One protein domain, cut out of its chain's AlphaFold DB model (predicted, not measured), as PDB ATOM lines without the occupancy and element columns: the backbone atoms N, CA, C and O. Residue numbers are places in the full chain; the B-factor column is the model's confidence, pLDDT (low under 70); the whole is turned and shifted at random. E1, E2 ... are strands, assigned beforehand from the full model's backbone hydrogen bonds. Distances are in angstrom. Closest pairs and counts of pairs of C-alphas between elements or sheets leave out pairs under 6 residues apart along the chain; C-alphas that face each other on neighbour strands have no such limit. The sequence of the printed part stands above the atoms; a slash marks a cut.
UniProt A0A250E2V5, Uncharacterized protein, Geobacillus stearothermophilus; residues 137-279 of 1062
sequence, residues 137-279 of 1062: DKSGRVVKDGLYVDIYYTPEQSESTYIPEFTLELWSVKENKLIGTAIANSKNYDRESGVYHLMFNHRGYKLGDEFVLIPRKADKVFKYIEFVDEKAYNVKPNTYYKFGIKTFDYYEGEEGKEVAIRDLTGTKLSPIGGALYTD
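AT A GLANCE: This is residues 137 to 279 of the 1062 residues of an uncharacterized protein of Geobacillus stearothermophilus (UniProt A0A250E2V5). Two strongly twisted sheets lie face to face as a sandwich, E4 E1 E11 E6 E7 in one and E3 E2 E5 E8 in the other, with edge strand E3 close beside edge strand E4. The hairpin of E9 and E10 lies off at one end, farther from the mean of the C-alphas than any other named strand. The printed part has 143 residues, with no named helix and eleven named strands, E1 to E11 in order along the chain; the class is all strand, though the strands hold only 70 of the 143 residues. The five-strand sheet is mixed, and the four-strand sheet and the pair E9 E10 are antiparallel. The whole is compact, with a radius of gyration of the C-alphas of 15.8 A, and spans 45 by 40 by 27 A.

HOW THE PARTS SIT: Going along from Asp 137, you first meet E1, residues 147 to 152, an inner strand of the five-strand sheet. On one side E1 pairs antiparallel with E4, residues 195 to 200, an edge strand; look for N 149 and O 198, 2.9 A apart. On the other side E1 pairs parallel with E11, residues 272 to 278, at 35 degrees between their directions, with N 152 and O 274 at 2.8 A. E11 is staggered: it pairs with E1 over residues 272 to 275 and with E6, residues 222 to 228, over residues 275 to 278, antiparallel, with N 275 and O 226 at 2.8 A. E6 forms a hairpin with edge strand E7, residues 232 to 235, where N 233 and O 227 are 2.8 A apart. In the second sheet, E2, residues 166 to 172, and edge strand E3, residues 177 to 184, form a hairpin, with N 168 and O 182 at 2.9 A. E2 also pairs antiparallel with E5, residues 210 to 218, through N 167 and O 217 at 2.7 A. E5 pairs antiparallel with edge strand E8, residues 241 to 244, through N 213 and O 241 at 2.9 A. The two sheets form a sandwich, two sheets face to face, the facing parts 9.8 A centre to centre and the best planes 29 degrees apart. Between the sheets, the closest C-alphas of E3 and E4 are those of Ala 182 and Leu 198, 6.1 A apart; those of E7 and E8 are Val 235 and Tyr 241, 6.3 A apart. E8 runs on into E9, residues 247 to 252, at 68 degrees across a break of 2 residues. E9 and E10, residues 259 to 264, form a hairpin, with N 250 and O 261 at 2.9 A.

IN THESE COORDINATES: Find C-alpha 147 at (159.302, 129.795, 108.898), where E1 begins; it runs 16.7 A to C-alpha 152. E2 covers 20.1 A and E3 21.2 A. E5, the longest strand by residues with 9, begins at C-alpha 210, (161.692, 129.284, 97.037), and runs 24.3 A. E6 covers 17.9 A. E11 runs 19.6 A and ends at C-alpha 278, (171.659, 108.590, 112.784).

THE WHOLE: The two C-alphas farthest apart are those of Lys 220 and Lys 257, 49.0 A. The printed part has no cut. The link from E1 to E2, residues 153 to 165, is long; the other links are short or tight. Look at residues 189 to 190, which pair antiparallel with residues 195 to 196 of E4. The mean pLDDT of the printed part is 82.9; the model's confidence is under 70 at residue 145, residues 156 to 159 and residues 252 to 260.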
ATOM      1  N   ASP A 137     140.480 130.725 101.042       79.81
ATOM      2  CA  ASP A 137     141.865 130.795 100.605       79.81
ATOM      3  C   ASP A 137     142.632 131.918 101.324       79.81
ATOM      4  O   ASP A 137     142.433 133.111 101.086       79.81
ATOM      5  N   LYS A 138     143.524 131.516 102.233       82.81
ATOM      6  CA  LYS A 138     144.499 132.376 102.910       82.81
ATOM      7  C   LYS A 138     145.840 132.423 102.164       82.81
ATOM      8  O   LYS A 138     146.684 133.225 102.553       82.81
ATOM      9  N   SER A 139     146.076 131.617 101.124       83.69
ATOM     10  CA  SER A 139     147.398 131.454 100.489       83.69
ATOM     11  C   SER A 139     147.944 132.719  99.814       83.69
ATOM     12  O   SER A 139     149.158 132.898  99.725       83.69
ATOM     13  N   GLY A 140     147.067 133.652  99.429       79.06
ATOM     14  CA  GLY A 140     147.451 134.992  98.972       79.06
ATOM     15  C   GLY A 140     148.065 135.890 100.060       79.06
ATOM     16  O   GLY A 140     148.490 137.007  99.759       79.06
ATOM     17  N   ARG A 141     148.111 135.450 101.328       82.12
ATOM     18  CA  ARG A 141     148.696 136.220 102.434       82.12
ATOM     19  C   ARG A 141     150.221 136.219 102.414       82.12
ATOM     20  O   ARG A 141     150.880 135.303 101.935       82.12
ATOM     21  N   VAL A 142     150.773 137.227 103.079       84.06
ATOM     22  CA  VAL A 142     152.183 137.277 103.474       84.06
ATOM     23  C   VAL A 142     152.315 136.779 104.916       84.06
ATOM     24  O   VAL A 142     151.602 137.256 105.805       84.06
ATOM     25  N   VAL A 143     153.221 135.832 105.166       77.69
ATOM     26  CA  VAL A 143     153.454 135.236 106.493       77.69
ATOM     27  C   VAL A 143     154.297 136.173 107.370       77.69
ATOM     28  O   VAL A 143     155.247 136.806 106.900       77.69
ATOM     29  N   LYS A 144     153.939 136.310 108.657       77.19
ATOM     30  CA  LYS A 144     154.496 137.335 109.573       77.19
ATOM     31  C   LYS A 144     155.097 136.776 110.867       77.19
ATOM     32  O   LYS A 144     155.712 137.528 111.626       77.19
ATOM     33  N   ASP A 145     154.897 135.491 111.116       65.56
ATOM     34  CA  ASP A 145     155.152 134.784 112.370       65.56
ATOM     35  C   ASP A 145     156.487 134.017 112.375       65.56
ATOM     36  O   ASP A 145     157.214 134.087 113.366       65.56
ATOM     37  N   GLY A 146     156.870 133.393 111.259       81.38
ATOM     38  CA  GLY A 146     158.158 132.713 111.086       81.38
ATOM     39  C   GLY A 146     158.121 131.687 109.952       81.38
ATOM     40  O   GLY A 146     157.065 131.460 109.359       81.38
ATOM     41  N   LEU A 147     159.259 131.044 109.669       86.44
ATOM     42  CA  LEU A 147     159.302 129.795 108.898       86.44
ATOM     43  C   LEU A 147     159.646 128.647 109.853       86.44
ATOM     44  O   LEU A 147     160.712 128.640 110.470       86.44
ATOM     45  N   TYR A 148     158.718 127.709 109.993       89.88
ATOM     46  CA  TYR A 148     158.749 126.575 110.909       89.88
ATOM     47  C   TYR A 148     159.207 125.304 110.187       89.88
ATOM     48  O   TYR A 148     158.812 125.044 109.049       89.88
ATOM     49  N   VAL A 149     160.043 124.517 110.861       92.69
ATOM     50  CA  VAL A 149     160.613 123.259 110.365       92.69
ATOM     51  C   VAL A 149     160.600 122.263 111.520       92.69
ATOM     52  O   VAL A 149     161.201 122.535 112.557       92.69
ATOM     53  N   ASP A 150     159.945 121.122 111.337       93.94
ATOM     54  CA  ASP A 150     159.847 120.073 112.356       93.94
ATOM     55  C   ASP A 150     160.668 118.863 111.904       93.94
ATOM     56  O   ASP A 150     160.419 118.291 110.841       93.94
ATOM     57  N   ILE A 151     161.677 118.487 112.696       94.31
ATOM     58  CA  ILE A 151     162.536 117.338 112.387       94.31
ATOM     59  C   ILE A 151     162.197 116.173 113.316       94.31
ATOM     60  O   ILE A 151     162.443 116.246 114.517       94.31
ATOM     61  N   TYR A 152     161.666 115.091 112.761       92.56
ATOM     62  CA  TYR A 152     161.325 113.868 113.482       92.56
ATOM     63  C   TYR A 152     162.582 113.045 113.781       92.56
ATOM     64  O   TYR A 152     163.413 112.817 112.905       92.56
ATOM     65  N   TYR A 153     162.711 112.567 115.012       90.44
ATOM     66  CA  TYR A 153     163.712 111.604 115.461       90.44
ATOM     67  C   TYR A 153     163.033 110.746 116.526       90.44
ATOM     68  O   TYR A 153     162.860 111.183 117.659       90.44
ATOM     69  N   THR A 154     162.595 109.544 116.148       81.31
ATOM     70  CA  THR A 154     161.743 108.674 116.981       81.31
ATOM     71  C   THR A 154     162.467 107.372 117.362       81.31
ATOM     72  O   THR A 154     162.124 106.299 116.855       81.31
ATOM     73  N   PRO A 155     163.509 107.439 118.210       76.25
ATOM     74  CA  PRO A 155     164.223 106.262 118.695       76.25
ATOM     75  C   PRO A 155     163.393 105.468 119.722       76.25
ATOM     76  O   PRO A 155     162.435 105.989 120.295       76.25
ATOM     77  N   GLU A 156     163.797 104.224 120.012       66.38
ATOM     78  CA  GLU A 156     163.313 103.457 121.176       66.38
ATOM     79  C   GLU A 156     163.378 104.335 122.445       66.38
ATOM     80  O   GLU A 156     164.452 104.814 122.810       66.38
ATOM     81  N   GLN A 157     162.237 104.579 123.105       60.75
ATOM     82  CA  GLN A 157     162.126 105.556 124.200       60.75
ATOM     83  C   GLN A 157     162.836 105.085 125.487       60.75
ATOM     84  O   GLN A 157     162.218 104.576 126.419       60.75
ATOM     85  N   SER A 158     164.154 105.291 125.549       65.12
ATOM     86  CA  SER A 158     164.997 105.055 126.726       65.12
ATOM     87  C   SER A 158     165.610 106.356 127.253       65.12
ATOM     88  O   SER A 158     166.003 107.230 126.475       65.12
ATOM     89  N   GLU A 159     165.796 106.462 128.572       63.66
ATOM     90  CA  GLU A 159     166.599 107.533 129.186       63.66
ATOM     91  C   GLU A 159     168.034 107.570 128.633       63.66
ATOM     92  O   GLU A 159     168.600 108.649 128.468       63.66
ATOM     93  N   SER A 160     168.578 106.399 128.271       72.81
ATOM     94  CA  SER A 160     169.915 106.211 127.686       72.81
ATOM     95  C   SER A 160     170.054 106.683 126.230       72.81
ATOM     96  O   SER A 160     171.076 106.437 125.596       72.81
ATOM     97  N   THR A 161     169.049 107.350 125.662       82.88
ATOM     98  CA  THR A 161     169.060 107.742 124.245       82.88
ATOM     99  C   THR A 161     169.729 109.096 124.032       82.88
ATOM    100  O   THR A 161     169.378 110.089 124.677       82.88
ATOM    101  N   TYR A 162     170.666 109.165 123.084       87.75
ATOM    102  CA  TYR A 162     171.269 110.425 122.661       87.75
ATOM    103  C   TYR A 162     170.282 111.272 121.857       87.75
ATOM    104  O   TYR A 162     169.553 110.749 121.013       87.75
ATOM    105  N   ILE A 163     170.329 112.588 122.065       88.44
ATOM    106  CA  ILE A 163     169.628 113.593 121.261       88.44
ATOM    107  C   ILE A 163     170.705 114.350 120.469       88.44
ATOM    108  O   ILE A 163     171.391 115.186 121.063       88.44
ATOM    109  N   PRO A 164     170.904 114.060 119.169       89.38
ATOM    110  CA  PRO A 164     171.888 114.757 118.341       89.38
ATOM    111  C   PRO A 164     171.686 116.275 118.310       89.38
ATOM    112  O   PRO A 164     170.555 116.753 118.215       89.38
ATOM    113  N   GLU A 165     172.772 117.046 118.321       90.06
ATOM    114  CA  GLU A 165     172.718 118.479 118.034       90.06
ATOM    115  C   GLU A 165     173.144 118.767 116.591       90.06
ATOM    116  O   GLU A 165     174.124 118.214 116.078       90.06
ATOM    117  N   PHE A 166     172.426 119.674 115.926       91.81
ATOM    118  CA  PHE A 166     172.792 120.159 114.596       91.81
ATOM    119  C   PHE A 166     172.278 121.579 114.325       91.81
ATOM    120  O   PHE A 166     171.407 122.103 115.010       91.81
ATOM    121  N   THR A 167     172.853 122.247 113.327       91.19
ATOM    122  CA  THR A 167     172.458 123.584 112.863       91.19
ATOM    123  C   THR A 167     171.965 123.498 111.427       91.19
ATOM    124  O   THR A 167     172.741 123.123 110.547       91.19
ATOM    125  N   LEU A 168     170.714 123.889 111.192       92.06
ATOM    126  CA  LEU A 168     170.157 124.114 109.859       92.06
ATOM    127  C   LEU A 168     170.285 125.599 109.494       92.06
ATOM    128  O   LEU A 168     169.883 126.475 110.261       92.06
ATOM    129  N   GLU A 169     170.827 125.879 108.315       91.50
ATOM    130  CA  GLU A 169     170.719 127.173 107.639       91.50
ATOM    131  C   GLU A 169     169.487 127.191 106.729       91.50
ATOM    132  O   GLU A 169     169.198 126.195 106.064       91.50
ATOM    133  N   LEU A 170     168.818 128.343 106.658       91.75
ATOM    134  CA  LEU A 170     167.785 128.656 105.672       91.75
ATOM    135  C   LEU A 170     168.329 129.718 104.711       91.75
ATOM    136  O   LEU A 170     168.729 130.800 105.151       91.75
ATOM    137  N   TRP A 171     168.312 129.434 103.411       90.12
ATOM    138  CA  TRP A 171     168.729 130.352 102.344       90.12
ATOM    139  C   TRP A 171     167.563 130.676 101.405       90.12
ATOM    140  O   TRP A 171     166.724 129.819 101.136       90.12
ATOM    141  N   SER A 172     167.527 131.897 100.867       87.06
ATOM    142  CA  SER A 172     166.668 132.249  99.728       87.06
ATOM    143  C   SER A 172     167.302 131.732  98.442       87.06
ATOM    144  O   SER A 172     168.472 132.027  98.192       87.06
ATOM    145  N   VAL A 173     166.532 131.031  97.603       86.62
ATOM    146  CA  VAL A 173     166.970 130.675  96.241       86.62
ATOM    147  C   VAL A 173     167.105 131.940  95.394       86.62
ATOM    148  O   VAL A 173     168.130 132.156  94.754       86.62
ATOM    149  N   LYS A 174     166.087 132.807  95.438       85.06
ATOM    150  CA  LYS A 174     165.980 134.007  94.598       85.06
ATOM    151  C   LYS A 174     167.051 135.061  94.897       85.06
ATOM    152  O   LYS A 174     167.559 135.680  93.969       85.06
ATOM    153  N   GLU A 175     167.384 135.278  96.171       86.00
ATOM    154  CA  GLU A 175     168.454 136.212  96.574       86.00
ATOM    155  C   GLU A 175     169.836 135.536  96.691       86.00
ATOM    156  O   GLU A 175     170.818 136.233  96.933       86.00
ATOM    157  N   ASN A 176     169.923 134.203  96.560       82.25
ATOM    158  CA  ASN A 176     171.113 133.383  96.842       82.25
ATOM    159  C   ASN A 176     171.812 133.759  98.169       82.25
ATOM    160  O   ASN A 176     173.008 134.052  98.223       82.25
ATOM    161  N   LYS A 177     171.031 133.827  99.253       85.56
ATOM    162  CA  LYS A 177     171.432 134.523 100.486       85.56
ATOM    163  C   LYS A 177     170.934 133.829 101.744       85.56
ATOM    164  O   LYS A 177     169.766 133.448 101.828       85.56
ATOM    165  N   LEU A 178     171.813 133.731 102.741       84.19
ATOM    166  CA  LEU A 178     171.489 133.230 104.075       84.19
ATOM    167  C   LEU A 178     170.448 134.138 104.744       84.19
ATOM    168  O   LEU A 178     170.685 135.328 104.951       84.19
ATOM    169  N   ILE A 179     169.316 133.550 105.117       83.88
ATOM    170  CA  ILE A 179     168.223 134.214 105.831       83.88
ATOM    171  C   ILE A 179     168.415 134.066 107.342       83.88
ATOM    172  O   ILE A 179     168.236 135.024 108.095       83.88
ATOM    173  N   GLY A 180     168.793 132.871 107.801       82.56
ATOM    174  CA  GLY A 180     168.982 132.600 109.223       82.56
ATOM    175  C   GLY A 180     169.421 131.173 109.534       82.56
ATOM    176  O   GLY A 180     169.582 130.338 108.648       82.56
ATOM    177  N   THR A 181     169.600 130.906 110.826       83.94
ATOM    178  CA  THR A 181     170.068 129.626 111.376       83.94
ATOM    179  C   THR A 181     169.169 129.169 112.518       83.94
ATOM    180  O   THR A 181     168.934 129.952 113.440       83.94
ATOM    181  N   ALA A 182     168.765 127.902 112.518       87.19
ATOM    182  CA  ALA A 182     168.136 127.235 113.654       87.19
ATOM    183  C   ALA A 182     169.071 126.146 114.204       87.19
ATOM    184  O   ALA A 182     169.777 125.486 113.441       87.19
ATOM    185  N   ILE A 183     169.088 125.959 115.527       87.38
ATOM    186  CA  ILE A 183     169.916 124.949 116.201       87.38
ATOM    187  C   ILE A 183     168.990 123.909 116.830       87.38
ATOM    188  O   ILE A 183     168.291 124.210 117.797       87.38
ATOM    189  N   ALA A 184     169.004 122.692 116.301       86.50
ATOM    190  CA  ALA A 184     168.376 121.521 116.894       86.50
ATOM    191  C   ALA A 184     169.242 121.007 118.051       86.50
ATOM    192  O   ALA A 184     170.453 120.840 117.890       86.50
ATOM    193  N   ASN A 185     168.644 120.830 119.229       84.94
ATOM    194  CA  ASN A 185     169.305 120.358 120.446       84.94
ATOM    195  C   ASN A 185     168.267 119.882 121.484       84.94
ATOM    196  O   ASN A 185     167.060 119.984 121.278       84.94
ATOM    197  N   SER A 186     168.724 119.414 122.644       79.31
ATOM    198  CA  SER A 186     167.862 118.880 123.711       79.31
ATOM    199  C   SER A 186     166.882 119.876 124.355       79.31
ATOM    200  O   SER A 186     166.029 119.442 125.123       79.31
ATOM    201  N   LYS A 187     166.961 121.186 124.059       77.94
ATOM    202  CA  LYS A 187     165.999 122.200 124.542       77.94
ATOM    203  C   LYS A 187     164.802 122.439 123.618       77.94
ATOM    204  O   LYS A 187     163.831 123.045 124.060       77.94
ATOM    205  N   ASN A 188     164.883 122.035 122.348       79.50
ATOM    206  CA  ASN A 188     163.781 122.136 121.381       79.50
ATOM    207  C   ASN A 188     163.388 120.791 120.755       79.50
ATOM    208  O   ASN A 188     162.517 120.763 119.891       79.50
ATOM    209  N   TYR A 189     163.993 119.700 121.225       85.44
ATOM    210  CA  TYR A 189     163.515 118.336 121.042       85.44
ATOM    211  C   TYR A 189     162.451 117.996 122.092       85.44
ATOM    212  O   TYR A 189     162.758 117.931 123.286       85.44
ATOM    213  N   ASP A 190     161.220 117.754 121.653       80.94
ATOM    214  CA  ASP A 190     160.197 117.122 122.478       80.94
ATOM    215  C   ASP A 190     160.463 115.611 122.579       80.94
ATOM    216  O   ASP A 190     160.532 114.902 121.573       80.94
ATOM    217  N   ARG A 191     160.606 115.116 123.816       78.81
ATOM    218  CA  ARG A 191     160.821 113.693 124.113       78.81
ATOM    219  C   ARG A 191     159.546 112.854 124.000       78.81
ATOM    220  O   ARG A 191     159.677 111.646 123.821       78.81
ATOM    221  N   GLU A 192     158.357 113.450 124.119       75.00
ATOM    222  CA  GLU A 192     157.088 112.715 124.039       75.00
ATOM    223  C   GLU A 192     156.716 112.417 122.581       75.00
ATOM    224  O   GLU A 192     156.454 111.262 122.246       75.00
ATOM    225  N   SER A 193     156.755 113.426 121.698       76.19
ATOM    226  CA  SER A 193     156.490 113.248 120.258       76.19
ATOM    227  C   SER A 193     157.703 112.815 119.423       76.19
ATOM    228  O   SER A 193     157.521 112.277 118.331       76.19
ATOM    229  N   GLY A 194     158.932 113.024 119.908       81.38
ATOM    230  CA  GLY A 194     160.159 112.725 119.160       81.38
ATOM    231  C   GLY A 194     160.441 113.726 118.036       81.38
ATOM    232  O   GLY A 194     160.792 113.327 116.926       81.38
ATOM    233  N   VAL A 195     160.254 115.027 118.289       88.94
ATOM    234  CA  VAL A 195     160.347 116.087 117.266       88.94
ATOM    235  C   VAL A 195     161.209 117.256 117.738       88.94
ATOM    236  O   VAL A 195     161.013 117.788 118.829       88.94
ATOM    237  N   TYR A 196     162.140 117.712 116.897       89.38
ATOM    238  CA  TYR A 196     162.790 119.013 117.048       89.38
ATOM    239  C   TYR A 196     161.932 120.103 116.405       89.38
ATOM    240  O   TYR A 196     161.848 120.172 115.178       89.38
ATOM    241  N   HIS A 197     161.369 120.996 117.216       88.12
ATOM    242  CA  HIS A 197     160.612 122.149 116.730       88.12
ATOM    243  C   HIS A 197     161.543 123.333 116.448       88.12
ATOM    244  O   HIS A 197     162.063 123.979 117.367       88.12
ATOM    245  N   LEU A 198     161.772 123.630 115.168       86.94
ATOM    246  CA  LEU A 198     162.680 124.686 114.721       86.94
ATOM    247  C   LEU A 198     161.903 125.850 114.101       86.94
ATOM    248  O   LEU A 198     160.933 125.669 113.369       86.94
ATOM    249  N   MET A 199     162.360 127.075 114.363       86.38
ATOM    250  CA  MET A 199     161.759 128.289 113.815       86.38
ATOM    251  C   MET A 199     162.847 129.255 113.350       86.38
ATOM    252  O   MET A 199     163.671 129.722 114.137       86.38
ATOM    253  N   PHE A 200     162.808 129.604 112.071       83.44
ATOM    254  CA  PHE A 200     163.571 130.698 111.492       83.44
ATOM    255  C   PHE A 200     162.752 131.986 111.607       83.44
ATOM    256  O   PHE A 200     161.582 132.023 111.225       83.44
ATOM    257  N   ASN A 201     163.366 133.076 112.078       78.00
ATOM    258  CA  ASN A 201     162.736 134.404 112.147       78.00
ATOM    259  C   ASN A 201     162.676 135.076 110.755       78.00
ATOM    260  O   ASN A 201     163.081 136.225 110.585       78.00
ATOM    261  N   HIS A 202     162.212 134.332 109.747       80.38
ATOM    262  CA  HIS A 202     161.927 134.834 108.411       80.38
ATOM    263  C   HIS A 202     160.451 135.219 108.316       80.38
ATOM    264  O   HIS A 202     159.563 134.429 108.631       80.38
ATOM    265  N   ARG A 203     160.200 136.456 107.898       82.94
ATOM    266  CA  ARG A 203     158.876 137.067 107.759       82.94
ATOM    267  C   ARG A 203     158.842 137.768 106.409       82.94
ATOM    268  O   ARG A 203     159.880 138.253 105.965       82.94
ATOM    269  N   GLY A 204     157.670 137.866 105.794       76.88
ATOM    270  CA  GLY A 204     157.511 138.503 104.486       76.88
ATOM    271  C   GLY A 204     157.395 137.538 103.304       76.88
ATOM    272  O   GLY A 204     157.181 138.012 102.193       76.88
ATOM    273  N   TYR A 205     157.494 136.222 103.527       85.19
ATOM    274  CA  TYR A 205     157.322 135.219 102.472       85.19
ATOM    275  C   TYR A 205     155.846 134.917 102.174       85.19
ATOM    276  O   TYR A 205     154.957 135.202 102.985       85.19
ATOM    277  N   LYS A 206     155.598 134.340 101.000       90.25
ATOM    278  CA  LYS A 206     154.278 134.033 100.429       90.25
ATOM    279  C   LYS A 206     154.336 132.781  99.539       90.25
ATOM    280  O   LYS A 206     155.401 132.196  99.341       90.25
ATOM    281  N   LEU A 207     153.191 132.391  98.975       92.25
ATOM    282  CA  LEU A 207     153.091 131.326  97.972       92.25
ATOM    283  C   LEU A 207     154.091 131.525  96.816       92.25
ATOM    284  O   LEU A 207     154.184 132.619  96.253       92.25
ATOM    285  N   GLY A 208     154.807 130.458  96.451       84.94
ATOM    286  CA  GLY A 208     155.751 130.454  95.330       84.94
ATOM    287  C   GLY A 208     157.136 131.053  95.615       84.94
ATOM    288  O   GLY A 208     157.977 131.041  94.719       84.94
ATOM    289  N   ASP A 209     157.413 131.541  96.830       89.19
ATOM    290  CA  ASP A 209     158.795 131.826  97.233       89.19
ATOM    291  C   ASP A 209     159.572 130.507  97.419       89.19
ATOM    292  O   ASP A 209     159.047 129.528  97.956       89.19
ATOM    293  N   GLU A 210     160.834 130.475  96.979       92.19
ATOM    294  CA  GLU A 210     161.692 129.284  97.037       92.19
ATOM    295  C   GLU A 210     162.864 129.444  98.014       92.19
ATOM    296  O   GLU A 210     163.596 130.446  98.010       92.19
ATOM    297  N   PHE A 211     163.089 128.395  98.801       94.00
ATOM    298  CA  PHE A 211     164.061 128.344  99.884       94.00
ATOM    299  C   PHE A 211     164.911 127.071  99.843       94.00
ATOM    300  O   PHE A 211     164.609 126.099  99.148       94.00
ATOM    301  N   VAL A 212     166.002 127.085 100.608       91.62
ATOM    302  CA  VAL A 212     166.930 125.962 100.745       91.62
ATOM    303  C   VAL A 212     167.251 125.721 102.217       91.62
ATOM    304  O   VAL A 212     167.639 126.656 102.919       91.62
ATOM    305  N   LEU A 213     167.136 124.469 102.670       93.94
ATOM    306  CA  LEU A 213     167.639 124.007 103.965       93.94
ATOM    307  C   LEU A 213     169.003 123.323 103.801       93.94
ATOM    308  O   LEU A 213     169.168 122.461 102.937       93.94
ATOM    309  N   ILE A 214     169.970 123.698 104.647       89.00
ATOM    310  CA  ILE A 214     171.341 123.157 104.638       89.00
ATOM    311  C   ILE A 214     171.788 122.819 106.074       89.00
ATOM    312  O   ILE A 214     172.035 123.738 106.861       89.00
ATOM    313  N   PRO A 215     171.934 121.537 106.461       91.31
ATOM    314  CA  PRO A 215     172.552 121.165 107.731       91.31
ATOM    315  C   PRO A 215     174.066 121.412 107.658       91.31
ATOM    316  O   PRO A 215     174.740 120.932 106.748       91.31
ATOM    317  N   ARG A 216     174.621 122.175 108.606       82.81
ATOM    318  CA  ARG A 216     176.033 122.610 108.598       82.81
ATOM    319  C   ARG A 216     176.877 121.945 109.670       82.81
ATOM    320  O   ARG A 216     177.709 121.090 109.386       82.81
ATOM    321  N   LYS A 217     176.684 122.389 110.911       77.56
ATOM    322  CA  LYS A 217     177.331 121.837 112.101       77.56
ATOM    323  C   LYS A 217     176.420 120.730 112.594       77.56
ATOM    324  O   LYS A 217     175.255 121.014 112.842       77.56
ATOM    325  N   ALA A 218     176.921 119.514 112.714       83.75
ATOM    326  CA  ALA A 218     176.163 118.379 113.218       83.75
ATOM    327  C   ALA A 218     177.088 117.472 114.030       83.75
ATOM    328  O   ALA A 218     178.291 117.414 113.758       83.75
ATOM    329  N   ASP A 219     176.538 116.786 115.028       84.81
ATOM    330  CA  ASP A 219     177.288 115.793 115.793       84.81
ATOM    331  C   ASP A 219     177.689 114.583 114.939       84.81
ATOM    332  O   ASP A 219     177.055 114.259 113.936       84.81
ATOM    333  N   LYS A 220     178.741 113.872 115.372       81.81
ATOM    334  CA  LYS A 220     179.390 112.762 114.640       81.81
ATOM    335  C   LYS A 220     178.471 111.582 114.279       81.81
ATOM    336  O   LYS A 220     178.888 110.715 113.519       81.81
ATOM    337  N   VAL A 221     177.268 111.528 114.848       89.00
ATOM    338  CA  VAL A 221     176.244 110.509 114.569       89.00
ATOM    339  C   VAL A 221     175.203 110.941 113.539       89.00
ATOM    340  O   VAL A 221     174.396 110.114 113.140       89.00
ATOM    341  N   PHE A 222     175.190 112.194 113.085       91.31
ATOM    342  CA  PHE A 222     174.280 112.651 112.032       91.31
ATOM    343  C   PHE A 222     174.664 112.012 110.687       91.31
ATOM    344  O   PHE A 222     175.779 112.227 110.206       91.31
ATOM    345  N   LYS A 223     173.746 111.275 110.045       91.62
ATOM    346  CA  LYS A 223     173.934 110.799 108.662       91.62
ATOM    347  C   LYS A 223     173.281 111.747 107.663       91.62
ATOM    348  O   LYS A 223     173.970 112.290 106.800       91.62
ATOM    349  N   TYR A 224     171.971 111.941 107.777       92.88
ATOM    350  CA  TYR A 224     171.188 112.840 106.929       92.88
ATOM    351  C   TYR A 224     169.846 113.189 107.582       92.88
ATOM    352  O   TYR A 224     169.405 112.505 108.506       92.88
ATOM    353  N   ILE A 225     169.189 114.229 107.068       94.56
ATOM    354  CA  ILE A 225     167.743 114.422 107.231       94.56
ATOM    355  C   ILE A 225     167.075 114.061 105.905       94.56
ATOM    356  O   ILE A 225     167.474 114.575 104.862       94.56
ATOM    357  N   GLU A 226     166.082 113.187 105.944       94.62
ATOM    358  CA  GLU A 226     165.199 112.866 104.826       94.62
ATOM    359  C   GLU A 226     164.043 113.865 104.795       94.62
ATOM    360  O   GLU A 226     163.254 113.930 105.736       94.62
ATOM    361  N   PHE A 227     163.923 114.648 103.727       90.06
ATOM    362  CA  PHE A 227     162.716 115.433 103.463       90.06
ATOM    363  C   PHE A 227     161.880 114.704 102.414       90.06
ATOM    364  O   PHE A 227     162.405 114.338 101.361       90.06
ATOM    365  N   VAL A 228     160.596 114.487 102.699       80.06
ATOM    366  CA  VAL A 228     159.659 113.824 101.783       80.06
ATOM    367  C   VAL A 228     158.700 114.864 101.217       80.06
ATOM    368  O   VAL A 228     158.005 115.551 101.961       80.06
ATOM    369  N   ASP A 229     158.691 114.971  99.894       74.44
ATOM    370  CA  ASP A 229     157.764 115.800  99.118       74.44
ATOM    371  C   ASP A 229     157.159 114.911  98.015       74.44
ATOM    372  O   ASP A 229     156.562 113.885  98.325       74.44
ATOM    373  N   GLU A 230     157.402 115.185  96.731       72.50
ATOM    374  CA  GLU A 230     157.149 114.201  95.659       72.50
ATOM    375  C   GLU A 230     158.075 112.969  95.743       72.50
ATOM    376  O   GLU A 230     157.818 111.935  95.124       72.50
ATOM    377  N   LYS A 231     159.225 113.124  96.412       77.81
ATOM    378  CA  LYS A 231     160.367 112.195  96.455       77.81
ATOM    379  C   LYS A 231     161.074 112.348  97.804       77.81
ATOM    380  O   LYS A 231     160.950 113.397  98.437       77.81
ATOM    381  N   ALA A 232     161.835 111.337  98.219       80.94
ATOM    382  CA  ALA A 232     162.694 111.409  99.402       80.94
ATOM    383  C   ALA A 232     164.048 112.068  99.067       80.94
ATOM    384  O   ALA A 232     164.745 111.643  98.143       80.94
ATOM    385  N   TYR A 233     164.434 113.092  99.833       86.69
ATOM    386  CA  TYR A 233     165.680 113.846  99.672       86.69
ATOM    387  C   TYR A 233     166.566 113.707 100.915       86.69
ATOM    388  O   TYR A 233     166.297 114.315 101.948       86.69
ATOM    389  N   ASN A 234     167.652 112.935 100.801       91.94
ATOM    390  CA  ASN A 234     168.542 112.600 101.920       91.94
ATOM    391  C   ASN A 234     169.691 113.608 102.086       91.94
ATOM    392  O   ASN A 234     170.784 113.452 101.535       91.94
ATOM    393  N   VAL A 235     169.431 114.648 102.881       91.56
ATOM    394  CA  VAL A 235     170.305 115.806 103.097       91.56
ATOM    395  C   VAL A 235     171.392 115.507 104.128       91.56
ATOM    396  O   VAL A 235     171.207 115.634 105.340       91.56
ATOM    397  N   LYS A 236     172.567 115.129 103.627       91.69
ATOM    398  CA  LYS A 236     173.824 114.995 104.381       91.69
ATOM    399  C   LYS A 236     174.401 116.377 104.752       91.69
ATOM    400  O   LYS A 236     174.058 117.363 104.092       91.69
ATOM    401  N   PRO A 237     175.314 116.488 105.737       88.31
ATOM    402  CA  PRO A 237     175.951 117.759 106.089       88.31
ATOM    403  C   PRO A 237     176.572 118.468 104.875       88.31
ATOM    404  O   PRO A 237     177.272 117.850 104.076       88.31
ATOM    405  N   ASN A 238     176.327 119.773 104.753       83.94
ATOM    406  CA  ASN A 238     176.698 120.652 103.635       83.94
ATOM    407  C   ASN A 238     176.070 120.332 102.264       83.94
ATOM    408  O   ASN A 238     176.329 121.069 101.312       83.94
ATOM    409  N   THR A 239     175.214 119.313 102.155       90.62
ATOM    410  CA  THR A 239     174.274 119.170 101.026       90.62
ATOM    411  C   THR A 239     172.972 119.916 101.331       90.62
ATOM    412  O   THR A 239     172.827 120.477 102.418       90.62
ATOM    413  N   TYR A 240     172.036 119.970 100.383       89.12
ATOM    414  CA  TYR A 240     170.866 120.838 100.488       89.12
ATOM    415  C   TYR A 240     169.552 120.166 100.072       89.12
ATOM    416  O   TYR A 240     169.540 119.289  99.212       89.12
ATOM    417  N   TYR A 241     168.443 120.646 100.640       93.50
ATOM    418  CA  TYR A 241     167.086 120.411 100.143       93.50
ATOM    419  C   TYR A 241     166.471 121.744  99.720       93.50
ATOM    420  O   TYR A 241     166.414 122.685 100.513       93.50
ATOM    421  N   LYS A 242     166.048 121.830  98.454       91.81
ATOM    422  CA  LYS A 242     165.330 122.977  97.890       91.81
ATOM    423  C   LYS A 242     163.831 122.712  98.000       91.81
ATOM    424  O   LYS A 242     163.379 121.655  97.573       91.81
ATOM    425  N   PHE A 243     163.072 123.681  98.497       92.12
ATOM    426  CA  PHE A 243     161.618 123.603  98.603       92.12
ATOM    427  C   PHE A 243     160.969 124.939  98.233       92.12
ATOM    428  O   PHE A 243     161.546 126.008  98.439       92.12
ATOM    429  N   GLY A 244     159.759 124.876  97.683       90.56
ATOM    430  CA  GLY A 244     158.888 126.039  97.525       90.56
ATOM    431  C   GLY A 244     157.896 126.134  98.680       90.56
ATOM    432  O   GLY A 244     157.511 125.115  99.258       90.56
ATOM    433  N   ILE A 245     157.437 127.344  98.988       92.69
ATOM    434  CA  ILE A 245     156.225 127.532  99.790       92.69
ATOM    435  C   ILE A 245     155.034 127.090  98.941       92.69
ATOM    436  O   ILE A 245     154.769 127.676  97.887       92.69
ATOM    437  N   LYS A 246     154.341 126.045  99.400       91.94
ATOM    438  CA  LYS A 246     153.178 125.430  98.747       91.94
ATOM    439  C   LYS A 246     151.902 125.761  99.522       91.94
ATOM    440  O   LYS A 246     151.952 126.197 100.672       91.94
ATOM    441  N   THR A 247     150.757 125.513  98.898       90.50
ATOM    442  CA  THR A 247     149.465 125.464  99.587       90.50
ATOM    443  C   THR A 247     149.251 124.106 100.248       90.50
ATOM    444  O   THR A 247     149.521 123.079  99.628       90.50
ATOM    445  N   PHE A 248     148.692 124.099 101.454       86.38
ATOM    446  CA  PHE A 248     148.060 122.931 102.061       86.38
ATOM    447  C   PHE A 248     146.631 123.297 102.472       86.38
ATOM    448  O   PHE A 248     146.371 124.431 102.883       86.38
ATOM    449  N   ASP A 249     145.718 122.337 102.365       84.00
ATOM    450  CA  ASP A 249     144.331 122.512 102.788       84.00
ATOM    451  C   ASP A 249     144.154 121.857 104.158       84.00
ATOM    452  O   ASP A 249     144.470 120.680 104.341       84.00
ATOM    453  N   TYR A 250     143.659 122.619 105.132       75.56
ATOM    454  CA  TYR A 250     143.344 122.116 106.464       75.56
ATOM    455  C   TYR A 250     141.968 122.583 106.925       75.56
ATOM    456  O   TYR A 250     141.435 123.607 106.502       75.56
ATOM    457  N   TYR A 251     141.391 121.794 107.816       74.31
ATOM    458  CA  TYR A 251     140.013 121.926 108.252       74.31
ATOM    459  C   TYR A 251     140.001 122.633 109.615       74.31
ATOM    460  O   TYR A 251     140.267 122.023 110.652       74.31
ATOM    461  N   GLU A 252     139.809 123.962 109.622       51.12
ATOM    462  CA  GLU A 252     139.994 124.754 110.848       51.12
ATOM    463  C   GLU A 252     138.759 124.767 111.756       51.12
ATOM    464  O   GLU A 252     137.612 124.952 111.337       51.12
ATOM    465  N   GLY A 253     139.041 124.680 113.057       42.47
ATOM    466  CA  GLY A 253     138.098 124.944 114.125       42.47
ATOM    467  C   GLY A 253     137.342 123.690 114.518       42.47
ATOM    468  O   GLY A 253     137.777 122.921 115.383       42.47
ATOM    469  N   GLU A 254     136.164 123.517 113.940       35.53
ATOM    470  CA  GLU A 254     135.156 122.632 114.488       35.53
ATOM    471  C   GLU A 254     134.612 121.631 113.436       35.53
ATOM    472  O   GLU A 254     133.680 121.982 112.741       35.53
ATOM    473  N   GLU A 255     135.136 120.391 113.369       34.03
ATOM    474  CA  GLU A 255     134.497 119.111 112.927       34.03
ATOM    475  C   GLU A 255     133.011 119.216 112.534       34.03
ATOM    476  O   GLU A 255     132.128 119.404 113.375       34.03
ATOM    477  N   GLY A 256     132.744 119.158 111.229       39.44
ATOM    478  CA  GLY A 256     131.415 119.314 110.631       39.44
ATOM    479  C   GLY A 256     130.912 120.757 110.480       39.44
ATOM    480  O   GLY A 256     129.809 120.995 109.979       39.44
ATOM    481  N   LYS A 257     131.720 121.723 110.907       41.66
ATOM    482  CA  LYS A 257     131.703 123.157 110.587       41.66
ATOM    483  C   LYS A 257     133.089 123.616 110.123       41.66
ATOM    484  O   LYS A 257     133.367 124.817 110.166       41.66
ATOM    485  N   GLU A 258     133.984 122.693 109.775       47.22
ATOM    486  CA  GLU A 258     135.311 123.086 109.337       47.22
ATOM    487  C   GLU A 258     135.187 123.925 108.086       47.22
ATOM    488  O   GLU A 258     134.622 123.517 107.070       47.22
ATOM    489  N   VAL A 259     135.763 125.113 108.171       60.84
ATOM    490  CA  VAL A 259     136.120 125.821 106.965       60.84
ATOM    491  C   VAL A 259     137.285 125.033 106.376       60.84
ATOM    492  O   VAL A 259     138.294 124.830 107.056       60.84
ATOM    493  N   ALA A 260     137.141 124.569 105.137       66.88
ATOM    494  CA  ALA A 260     138.287 124.159 104.342       66.88
ATOM    495  C   ALA A 260     139.128 125.420 104.116       66.88
ATOM    496  O   ALA A 260     138.684 126.359 103.453       66.88
ATOM    497  N   ILE A 261     140.296 125.498 104.740       77.00
ATOM    498  CA  ILE A 261     141.186 126.649 104.655       77.00
ATOM    499  C   ILE A 261     142.431 126.226 103.901       77.00
ATOM    500  O   ILE A 261     143.193 125.379 104.361       77.00
ATOM    501  N   ARG A 262     142.654 126.878 102.763       84.56
ATOM    502  CA  ARG A 262     143.905 126.788 102.020       84.56
ATOM    503  C   ARG A 262     144.886 127.790 102.599       84.56
ATOM    504  O   ARG A 262     144.601 128.984 102.626       84.56
ATOM    505  N   ASP A 263     146.021 127.324 103.095       86.94
ATOM    506  CA  ASP A 263     147.055 128.169 103.697       86.94
ATOM    507  C   ASP A 263     148.456 127.646 103.328       86.94
ATOM    508  O   ASP A 263     148.591 126.758 102.488       86.94
ATOM    509  N   LEU A 264     149.514 128.246 103.871       89.31
ATOM    510  CA  LEU A 264     150.887 128.067 103.398       89.31
ATOM    511  C   LEU A 264     151.715 127.097 104.248       89.31
ATOM    512  O   LEU A 264     151.697 127.148 105.483       89.31
ATOM    513  N   THR A 265     152.502 126.255 103.576       89.81
ATOM    514  CA  THR A 265     153.537 125.434 104.219       89.81
ATOM    515  C   THR A 265     154.669 126.303 104.782       89.81
ATOM    516  O   THR A 265     154.852 127.458 104.398       89.81
ATOM    517  N   GLY A 266     155.412 125.766 105.750       83.62
ATOM    518  CA  GLY A 266     156.384 126.515 106.551       83.62
ATOM    519  C   GLY A 266     155.757 127.347 107.677       83.62
ATOM    520  O   GLY A 266     156.479 128.021 108.405       83.62
ATOM    521  N   THR A 267     154.439 127.303 107.871       86.44
ATOM    522  CA  THR A 267     153.752 127.973 108.989       86.44
ATOM    523  C   THR A 267     153.677 127.062 110.217       86.44
ATOM    524  O   THR A 267     153.931 125.867 110.126       86.44
ATOM    525  N   LYS A 268     153.267 127.581 111.384       80.88
ATOM    526  CA  LYS A 268     153.080 126.739 112.583       80.88
ATOM    527  C   LYS A 268     152.017 125.631 112.401       80.88
ATOM    528  O   LYS A 268     152.023 124.659 113.148       80.88
ATOM    529  N   LEU A 269     151.096 125.785 111.446       80.56
ATOM    530  CA  LEU A 269     150.038 124.808 111.153       80.56
ATOM    531  C   LEU A 269     150.489 123.713 110.173       80.56
ATOM    532  O   LEU A 269     149.959 122.608 110.217       80.56
ATOM    533  N   SER A 270     151.477 124.006 109.324       87.94
ATOM    534  CA  SER A 270     152.152 123.033 108.461       87.94
ATOM    535  C   SER A 270     153.643 123.382 108.378       87.94
ATOM    536  O   SER A 270     154.064 124.078 107.447       87.94
ATOM    537  N   PRO A 271     154.454 122.968 109.372       90.75
ATOM    538  CA  PRO A 271     155.906 123.113 109.320       90.75
ATOM    539  C   PRO A 271     156.503 122.307 108.160       90.75
ATOM    540  O   PRO A 271     155.910 121.336 107.690       90.75
ATOM    541  N   ILE A 272     157.707 122.667 107.713       92.38
ATOM    542  CA  ILE A 272     158.456 121.819 106.775       92.38
ATOM    543  C   ILE A 272     158.957 120.585 107.540       92.38
ATOM    544  O   ILE A 272     159.843 120.706 108.384       92.38
ATOM    545  N   GLY A 273     158.369 119.419 107.273       92.50
ATOM    546  CA  GLY A 273     158.709 118.161 107.943       92.50
ATOM    547  C   GLY A 273     159.911 117.440 107.323       92.50
ATOM    548  O   GLY A 273     160.047 117.401 106.100       92.50
ATOM    549  N   GLY A 274     160.751 116.818 108.153       91.44
ATOM    550  CA  GLY A 274     161.791 115.875 107.711       91.44
ATOM    551  C   GLY A 274     162.206 114.899 108.818       91.44
ATOM    552  O   GLY A 274     162.013 115.192 109.991       91.44
ATOM    553  N   ALA A 275     162.770 113.740 108.480       94.00
ATOM    554  CA  ALA A 275     163.180 112.704 109.434       94.00
ATOM    555  C   ALA A 275     164.712 112.624 109.567       94.00
ATOM    556  O   ALA A 275     165.427 112.522 108.574       94.00
ATOM    557  N   LEU A 276     165.237 112.675 110.791       93.38
ATOM    558  CA  LEU A 276     166.664 112.577 111.093       93.38
ATOM    559  C   LEU A 276     167.106 111.113 111.193       93.38
ATOM    560  O   LEU A 276     166.647 110.381 112.068       93.38
ATOM    561  N   TYR A 277     168.093 110.733 110.383       90.25
ATOM    562  CA  TYR A 277     168.734 109.423 110.445       90.25
ATOM    563  C   TYR A 277     170.143 109.516 111.041       90.25
ATOM    564  O   TYR A 277     170.973 110.344 110.641       90.25
ATOM    565  N   THR A 278     170.424 108.621 111.989       90.25
ATOM    566  CA  THR A 278     171.659 108.590 112.784       90.25
ATOM    567  C   THR A 278     172.525 107.352 112.551       90.25
ATOM    568  O   THR A 278     172.131 106.369 111.919       90.25
ATOM    569  N   ASP A 279     173.761 107.394 113.050       87.56
ATOM    570  CA  ASP A 279     174.658 106.245 113.062       87.56
ATOM    571  C   ASP A 279     174.460 105.346 114.283       87.56
ATOM    572  O   ASP A 279     175.273 105.322 115.203       87.56
TER     573      ASP A 279